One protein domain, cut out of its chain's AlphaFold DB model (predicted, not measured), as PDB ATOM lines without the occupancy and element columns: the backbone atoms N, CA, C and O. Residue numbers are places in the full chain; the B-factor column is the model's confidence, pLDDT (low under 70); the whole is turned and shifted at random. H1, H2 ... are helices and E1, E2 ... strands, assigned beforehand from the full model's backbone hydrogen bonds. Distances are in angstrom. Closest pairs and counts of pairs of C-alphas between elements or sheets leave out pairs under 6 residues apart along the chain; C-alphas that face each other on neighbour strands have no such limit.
ATOM      1  N   VAL A  40     229.781 291.011 393.576       96.25
ATOM      2  CA  VAL A  40     229.613 290.547 392.204       96.25
ATOM      3  C   VAL A  40     230.887 289.821 391.796       96.25
ATOM      4  O   VAL A  40     231.982 290.378 391.875       96.25
ATOM      5  N   THR A  41     230.743 288.578 391.360       97.44
ATOM      6  CA  THR A  41     231.825 287.762 390.805       97.44
ATOM      7  C   THR A  41     231.533 287.457 389.346       97.44
ATOM      8  O   THR A  41     230.383 287.533 388.927       97.44
ATOM      9  N   SER A  42     232.560 287.117 388.566       98.25
ATOM     10  CA  SER A  42     232.388 286.674 387.183       98.25
ATOM     11  C   SER A  42     232.687 285.182 387.077       98.25
ATOM     12  O   SER A  42     233.724 284.728 387.562       98.25
ATOM     13  N   VAL A  43     231.775 284.422 386.474       98.44
ATOM     14  CA  VAL A  43     231.876 282.965 386.308       98.44
ATOM     15  C   VAL A  43     231.578 282.601 384.859       98.44
ATOM     16  O   VAL A  43     230.632 283.110 384.256       98.44
ATOM     17  N   THR A  44     232.382 281.692 384.313       98.56
ATOM     18  CA  THR A  44     232.242 281.184 382.947       98.56
ATOM     19  C   THR A  44     231.462 279.872 382.941       98.56
ATOM     20  O   THR A  44     231.872 278.895 383.566       98.56
ATOM     21  N   TYR A  45     230.366 279.834 382.192       98.19
ATOM     22  CA  TYR A  45     229.503 278.672 382.013       98.19
ATOM     23  C   TYR A  45     229.664 278.125 380.591       98.19
ATOM     24  O   TYR A  45     229.252 278.800 379.649       98.19
ATOM     25  N   PRO A  46     230.228 276.922 380.390       98.19
ATOM     26  CA  PRO A  46     230.263 276.306 379.067       98.19
ATOM     27  C   PRO A  46     228.836 275.971 378.628       98.19
ATOM     28  O   PRO A  46     228.101 275.338 379.379       98.19
ATOM     29  N   VAL A  47     228.426 276.395 377.434       97.56
ATOM     30  CA  VAL A  47     227.046 276.227 376.936       97.56
ATOM     31  C   VAL A  47     226.983 275.643 375.530       97.56
ATOM     32  O   VAL A  47     225.930 275.672 374.905       97.56
ATOM     33  N   ARG A  48     228.096 275.095 375.023       96.06
ATOM     34  CA  ARG A  48     228.181 274.469 373.693       96.06
ATOM     35  C   ARG A  48     227.012 273.525 373.403       96.06
ATOM     36  O   ARG A  48     226.475 273.543 372.309       96.06
ATOM     37  N   ASP A  49     226.627 272.721 374.383       94.50
ATOM     38  CA  ASP A  49     225.551 271.736 374.289       94.50
ATOM     39  C   ASP A  49     224.141 272.340 374.222       94.50
ATOM     40  O   ASP A  49     223.207 271.648 373.833       94.50
ATOM     41  N   LEU A  50     223.986 273.609 374.599       95.50
ATOM     42  CA  LEU A  50     222.707 274.317 374.621       95.50
ATOM     43  C   LEU A  50     222.552 275.322 373.475       95.50
ATOM     44  O   LEU A  50     221.423 275.653 373.136       95.50
ATOM     45  N   VAL A  51     223.656 275.820 372.908       95.50
ATOM     46  CA  VAL A  51     223.618 276.835 371.837       95.50
ATOM     47  C   VAL A  51     223.753 276.251 370.434       95.50
ATOM     48  O   VAL A  51     223.451 276.938 369.467       95.50
ATOM     49  N   VAL A  52     224.236 275.014 370.283       91.25
ATOM     50  CA  VAL A  52     224.342 274.384 368.959       91.25
ATOM     51  C   VAL A  52     222.942 274.028 368.468       91.25
ATOM     52  O   VAL A  52     222.242 273.232 369.096       91.25
ATOM     53  N   SER A  53     222.554 274.625 367.340       82.12
ATOM     54  CA  SER A  53     221.260 274.385 366.713       82.12
ATOM     55  C   SER A  53     221.089 272.915 366.342       82.12
ATOM     56  O   SER A  53     222.038 272.208 365.990       82.12
ATOM     57  N   TRP A  54     219.852 272.439 366.435       73.25
ATOM     58  CA  TRP A  54     219.493 271.103 365.963       73.25
ATOM     59  C   TRP A  54     219.248 271.074 364.455       73.25
ATOM     60  O   TRP A  54     219.234 269.991 363.874       73.25
ATOM     61  N   ASP A  55     219.029 272.228 363.818       76.38
ATOM     62  CA  ASP A  55     218.916 272.290 362.367       76.38
ATOM     63  C   ASP A  55     220.326 272.275 361.758       76.38
ATOM     64  O   ASP A  55     221.089 273.211 361.982       76.38
ATOM     65  N   PRO A  56     220.699 271.259 360.957       72.00
ATOM     66  CA  PRO A  56     222.009 271.220 360.310       72.00
ATOM     67  C   PRO A  56     222.243 272.380 359.330       72.00
ATOM     68  O   PRO A  56     223.378 272.613 358.918       72.00
ATOM     69  N   LYS A  57     221.186 273.089 358.910       81.00
ATOM     70  CA  LYS A  57     221.302 274.294 358.077       81.00
ATOM     71  C   LYS A  57     221.690 275.523 358.888       81.00
ATOM     72  O   LYS A  57     222.200 276.485 358.317       81.00
ATOM     73  N   ASP A  58     221.427 275.491 360.186       84.62
ATOM     74  CA  ASP A  58     221.740 276.573 361.089       84.62
ATOM     75  C   ASP A  58     223.139 276.356 361.664       84.62
ATOM     76  O   ASP A  58     223.409 275.464 362.468       84.62
ATOM     77  N   THR A  59     224.067 277.148 361.148       84.75
ATOM     78  CA  THR A  59     225.489 277.041 361.488       84.75
ATOM     79  C   THR A  59     225.887 277.989 362.612       84.75
ATOM     80  O   THR A  59     226.994 277.866 363.142       84.75
ATOM     81  N   GLU A  60     225.010 278.923 362.992       93.50
ATOM     82  CA  GLU A  60     225.308 279.901 364.027       93.50
ATOM     83  C   GLU A  60     224.741 279.442 365.378       93.50
ATOM     84  O   GLU A  60     223.557 279.133 365.480       93.50
ATOM     85  N   PRO A  61     225.558 279.371 366.445       94.81
ATOM     86  CA  PRO A  61     225.030 279.021 367.754       94.81
ATOM     87  C   PRO A  61     224.106 280.117 368.310       94.81
ATOM     88  O   PRO A  61     224.478 281.294 368.321       94.81
ATOM     89  N   ASP A  62     222.953 279.725 368.855       95.69
ATOM     90  CA  ASP A  62     221.929 280.634 369.386       95.69
ATOM     91  C   ASP A  62     222.259 281.113 370.812       95.69
ATOM     92  O   ASP A  62     221.671 280.704 371.818       95.69
ATOM     93  N   TYR A  63     223.260 281.989 370.917       97.12
ATOM     94  CA  TYR A  63     223.586 282.631 372.192       97.12
ATOM     95  C   TYR A  63     222.530 283.643 372.634       97.12
ATOM     96  O   TYR A  63     222.377 283.856 373.840       97.12
ATOM     97  N   ASP A  64     221.834 284.281 371.696       96.75
ATOM     98  CA  ASP A  64     220.878 285.347 371.993       96.75
ATOM     99  C   ASP A  64     219.622 284.769 372.647       96.75
ATOM    100  O   ASP A  64     219.185 285.270 373.686       96.75
ATOM    101  N   GLY A  65     219.104 283.653 372.123       95.94
ATOM    102  CA  GLY A  65     218.005 282.908 372.726       95.94
ATOM    103  C   GLY A  65     218.341 282.426 374.135       95.94
ATOM    104  O   GLY A  65     217.558 282.632 375.067       95.94
ATOM    105  N   LEU A  66     219.541 281.867 374.335       97.31
ATOM    106  CA  LEU A  66     219.976 281.425 375.661       97.31
ATOM    107  C   LEU A  66     220.178 282.599 376.633       97.31
ATOM    108  O   LEU A  66     219.764 282.515 377.788       97.31
ATOM    109  N   THR A  67     220.780 283.700 376.179       97.81
ATOM    110  CA  THR A  67     220.989 284.908 376.995       97.81
ATOM    111  C   THR A  67     219.654 285.506 377.426       97.81
ATOM    112  O   THR A  67     219.471 285.801 378.606       97.81
ATOM    113  N   ASN A  68     218.697 285.607 376.501       97.31
ATOM    114  CA  ASN A  68     217.349 286.089 376.784       97.31
ATOM    115  C   ASN A  68     216.621 285.184 377.793       97.31
ATOM    116  O   ASN A  68     216.015 285.674 378.746       97.31
ATOM    117  N   ALA A  69     216.736 283.859 377.651       97.19
ATOM    118  CA  ALA A  69     216.168 282.921 378.617       97.19
ATOM    119  C   ALA A  69     216.765 283.121 380.020       97.19
ATOM    120  O   ALA A  69     216.021 283.225 380.996       97.19
ATOM    121  N   VAL A  70     218.093 283.240 380.138       97.88
ATOM    122  CA  VAL A  70     218.737 283.506 381.432       97.88
ATOM    123  C   VAL A  70     218.252 284.831 382.017       97.88
ATOM    124  O   VAL A  70     217.867 284.862 383.182       97.88
ATOM    125  N   GLN A  71     218.205 285.901 381.221       97.38
ATOM    126  CA  GLN A  71     217.750 287.209 381.696       97.38
ATOM    127  C   GLN A  71     216.282 287.210 382.132       97.38
ATOM    128  O   GLN A  71     215.931 287.861 383.111       97.38
ATOM    129  N   THR A  72     215.434 286.452 381.442       97.62
ATOM    130  CA  THR A  72     213.999 286.362 381.734       97.62
ATOM    131  C   THR A  72     213.713 285.570 383.010       97.62
ATOM    132  O   THR A  72     212.854 285.958 383.799       97.62
ATOM    133  N   TYR A  73     214.410 284.450 383.222       97.38
ATOM    134  CA  TYR A  73     214.077 283.515 384.302       97.38
ATOM    135  C   TYR A  73     214.943 283.674 385.552       97.38
ATOM    136  O   TYR A  73     214.502 283.315 386.644       97.38
ATOM    137  N   VAL A  74     216.152 284.226 385.434       96.38
ATOM    138  CA  VAL A  74     217.036 284.455 386.579       96.38
ATOM    139  C   VAL A  74     216.939 285.911 386.997       96.38
ATOM    140  O   VAL A  74     217.537 286.767 386.359       96.38
ATOM    141  N   LEU A  75     216.220 286.171 388.093       90.75
ATOM    142  CA  LEU A  75     216.125 287.493 388.729       90.75
ATOM    143  C   LEU A  75     215.918 288.630 387.695       90.75
ATOM    144  O   LEU A  75     216.786 289.489 387.552       90.75
ATOM    145  N   PRO A  76     214.795 288.647 386.957       92.56
ATOM    146  CA  PRO A  76     214.616 289.505 385.780       92.56
ATOM    147  C   PRO A  76     214.862 290.997 386.043       92.56
ATOM    148  O   PRO A  76     215.427 291.693 385.203       92.56
ATOM    149  N   ASP A  77     214.534 291.472 387.244       94.88
ATOM    150  CA  ASP A  77     214.700 292.874 387.630       94.88
ATOM    151  C   ASP A  77     216.122 293.227 388.111       94.88
ATOM    152  O   ASP A  77     216.397 294.384 388.433       94.88
ATOM    153  N   SER A  78     217.041 292.256 388.216       93.44
ATOM    154  CA  SER A  78     218.393 292.501 388.735       93.44
ATOM    155  C   SER A  78     219.448 292.780 387.669       93.44
ATOM    156  O   SER A  78     220.537 293.219 388.040       93.44
ATOM    157  N   TRP A  79     219.172 292.570 386.379       96.00
ATOM    158  CA  TRP A  79     220.144 292.798 385.300       96.00
ATOM    159  C   TRP A  79     220.418 294.292 385.083       96.00
ATOM    160  O   TRP A  79     219.504 295.094 384.919       96.00
ATOM    161  N   ASN A  80     221.695 294.686 385.107       94.94
ATOM    162  CA  ASN A  80     222.132 296.083 384.993       94.94
ATOM    163  C   ASN A  80     223.623 296.161 384.590       94.94
ATOM    164  O   ASN A  80     224.230 295.165 384.222       94.94
ATOM    165  N   ALA A  81     224.257 297.334 384.674       92.75
ATOM    166  CA  ALA A  81     225.674 297.484 384.306       92.75
ATOM    167  C   ALA A  81     226.639 296.586 385.118       92.75
ATOM    168  O   ALA A  81     227.677 296.173 384.603       92.75
ATOM    169  N   THR A  82     226.308 296.278 386.375       94.12
ATOM    170  CA  THR A  82     227.107 295.404 387.253       94.12
ATOM    171  C   THR A  82     226.725 293.930 387.137       94.12
ATOM    172  O   THR A  82     227.586 293.068 387.303       94.12
ATOM    173  N   HIS A  83     225.469 293.633 386.791       96.50
ATOM    174  CA  HIS A  83     224.975 292.278 386.561       96.50
ATOM    175  C   HIS A  83     224.783 292.032 385.067       96.50
ATOM    176  O   HIS A  83     223.797 292.482 384.489       96.50
ATOM    177  N   SER A  84     225.727 291.340 384.434       97.44
ATOM    178  CA  SER A  84     225.785 291.233 382.972       97.44
ATOM    179  C   SER A  84     226.090 289.817 382.502       97.44
ATOM    180  O   SER A  84     226.668 289.014 383.232       97.44
ATOM    181  N   ILE A  85     225.709 289.531 381.259       98.25
ATOM    182  CA  ILE A  85     226.046 288.301 380.543       98.25
ATOM    183  C   ILE A  85     226.832 288.714 379.305       98.25
ATOM    184  O   ILE A  85     226.420 289.608 378.568       98.25
ATOM    185  N   LYS A  86     227.979 288.078 379.087       97.94
ATOM    186  CA  LYS A  86     228.768 288.209 377.863       97.94
ATOM    187  C   LYS A  86     228.927 286.843 377.224       97.94
ATOM    188  O   LYS A  86     229.036 285.836 377.919       97.94
ATOM    189  N   THR A  87     228.975 286.814 375.904       98.25
ATOM    190  CA  THR A  87     229.196 285.589 375.144       98.25
ATOM    191  C   THR A  87     230.683 285.463 374.828       98.25
ATOM    192  O   THR A  87     231.315 286.398 374.339       98.25
ATOM    193  N   ASP A  88     231.263 284.302 375.122       97.81
ATOM    194  CA  ASP A  88     232.595 283.927 374.659       97.81
ATOM    195  C   ASP A  88     232.438 282.858 373.578       97.81
ATOM    196  O   ASP A  88     232.312 281.662 373.856       97.81
ATOM    197  N   ARG A  89     232.432 283.304 372.316       96.12
ATOM    198  CA  ARG A  89     232.269 282.420 371.154       96.12
ATOM    199  C   ARG A  89     233.447 281.456 370.977       96.12
ATOM    200  O   ARG A  89     233.257 280.385 370.413       96.12
ATOM    201  N   LYS A  90     234.645 281.801 371.467       96.31
ATOM    202  CA  LYS A  90     235.838 280.945 371.355       96.31
ATOM    203  C   LYS A  90     235.754 279.764 372.318       96.31
ATOM    204  O   LYS A  90     236.122 278.653 371.950       96.31
ATOM    205  N   LEU A  91     235.277 280.008 373.536       96.62
ATOM    206  CA  LEU A  91     235.081 278.972 374.555       96.62
ATOM    207  C   LEU A  91     233.698 278.312 374.492       96.62
ATOM    208  O   LEU A  91     233.437 277.371 375.240       96.62
ATOM    209  N   MET A  92     232.818 278.802 373.617       96.81
ATOM    210  CA  MET A  92     231.405 278.436 373.562       96.81
ATOM    211  C   MET A  92     230.733 278.515 374.937       96.81
ATOM    212  O   MET A  92     230.135 277.552 375.428       96.81
ATOM    213  N   ALA A  93     230.896 279.668 375.585       98.25
ATOM    214  CA  ALA A  93     230.530 279.880 376.977       98.25
ATOM    215  C   ALA A  93     229.784 281.205 377.198       98.25
ATOM    216  O   ALA A  93     229.914 282.151 376.420       98.25
ATOM    217  N   LEU A  94     229.038 281.279 378.300       98.44
ATOM    218  CA  LEU A  94     228.512 282.522 378.860       98.44
ATOM    219  C   LEU A  94     229.389 282.958 380.031       98.44
ATOM    220  O   LEU A  94     229.577 282.208 380.986       98.44
ATOM    221  N   VAL A  95     229.899 284.181 379.980       98.31
ATOM    222  CA  VAL A  95     230.583 284.834 381.096       98.31
ATOM    223  C   VAL A  95     229.556 285.695 381.815       98.31
ATOM    224  O   VAL A  95     229.142 286.737 381.305       98.31
ATOM    225  N   VAL A  96     229.109 285.237 382.979       98.19
ATOM    226  CA  VAL A  96     228.086 285.915 383.775       98.19
ATOM    227  C   VAL A  96     228.767 286.626 384.929       98.19
ATOM    228  O   VAL A  96     229.534 286.008 385.659       98.19
ATOM    229  N   SER A  97     228.471 287.906 385.113       98.12
ATOM    230  CA  SER A  97     228.855 288.663 386.302       98.12
ATOM    231  C   SER A  97     227.623 288.869 387.169       98.12
ATOM    232  O   SER A  97     226.709 289.570 386.745       98.12
ATOM    233  N   HIS A  98     227.564 288.247 388.348       97.38
ATOM    234  CA  HIS A  98     226.429 288.377 389.265       97.38
ATOM    235  C   HIS A  98     226.840 288.142 390.730       97.38
ATOM    236  O   HIS A  98     227.961 287.743 391.037       97.38
ATOM    237  N   THR A  99     225.926 288.401 391.663       96.50
ATOM    238  CA  THR A  99     226.013 287.897 393.043       96.50
ATOM    239  C   THR A  99     225.963 286.367 393.096       96.50
ATOM    240  O   THR A  99     225.431 285.718 392.191       96.50
ATOM    241  N   LYS A 100     226.429 285.787 394.210       95.62
ATOM    242  CA  LYS A 100     226.379 284.339 394.475       95.62
ATOM    243  C   LYS A 100     224.995 283.727 394.223       95.62
ATOM    244  O   LYS A 100     224.895 282.736 393.508       95.62
ATOM    245  N   LYS A 101     223.929 284.362 394.729       94.50
ATOM    246  CA  LYS A 101     222.548 283.911 394.496       94.50
ATOM    247  C   LYS A 101     222.214 283.836 393.001       94.50
ATOM    248  O   LYS A 101     221.636 282.857 392.557       94.50
TER     249      LYS A 101
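AT A GLANCE: This is residues 40 to 101 of the 157 residues of an uncharacterized protein of Botrimarina mediterranea (UniProt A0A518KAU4). A small three-stranded sheet has one helix, H2, along one face and its other face bare. At one end, past the short helix H1, a loop sticks out with residues 54 to 59 and adds to the length. The printed part has 62 residues, with E1, H1, H2, E2 and E3 in chain order; the sheet's order is E1, E3, E2, antiparallel throughout, and the class is mixed, helices and strands. It is only just compact, close to loose, with a radius of gyration of the C-alphas of 12.4 A, and spans 38 by 21 by 17 A.

IN THESE COORDINATES: E1, residues 41 to 46, is 16.5 A long and begins with C-alpha 41 at (231.825, 287.762, 390.805). H1 is residues 48 to 51, 5.5 A. H2, residues 63 to 73, is 15.4 A long, from C-alpha 63 at (223.586, 282.631, 372.192). E2, residues 84 to 88, is 13.0 A, and E3, residues 93 to 98, is 15.5 A, ending with C-alpha 98 at (226.429, 288.377, 389.265).

HOW THE PARTS SIT: E1 and E3 are antiparallel at 157 degrees, with N 43 and O 96 within hydrogen-bond range at 2.9 A. E2 and E3, a hairpin, stand at 161 degrees, with N 86 and O 95 at 2.8 A. H2 is on the sheet at a height of 10.1 A, over E2 and only just over E3, on which 3 of its C-alphas fall; it runs along the strands, at 25 degrees to E2 on the local plane. The closest C-alphas of H2 and E2 are those of Tyr 63 and Thr 87, 7.0 A apart. H2 on one face makes two layers, a helix layer and a sheet. E1, H1 H2 and E2 form a split strand-helix-strand unit, two strands running the same way with E3 between them, its crossover right-handed. H1 only grazes the sheet; it only just touches H2, with 3 pairs of C-alphas within 8 A, the closest Val 51 and Tyr 63 at 5.8 A. In H2 every O i to N i+4 pair is within hydrogen-bond range; H1 is too short for one.

THE WHOLE: The C-alphas farthest apart, of Val 40 and Lys 57, are 38.7 A apart. The link from H1 to H2 is long, and the printed part has no cut. The mean pLDDT of the printed part is 94.5, and no printed residue is under 70.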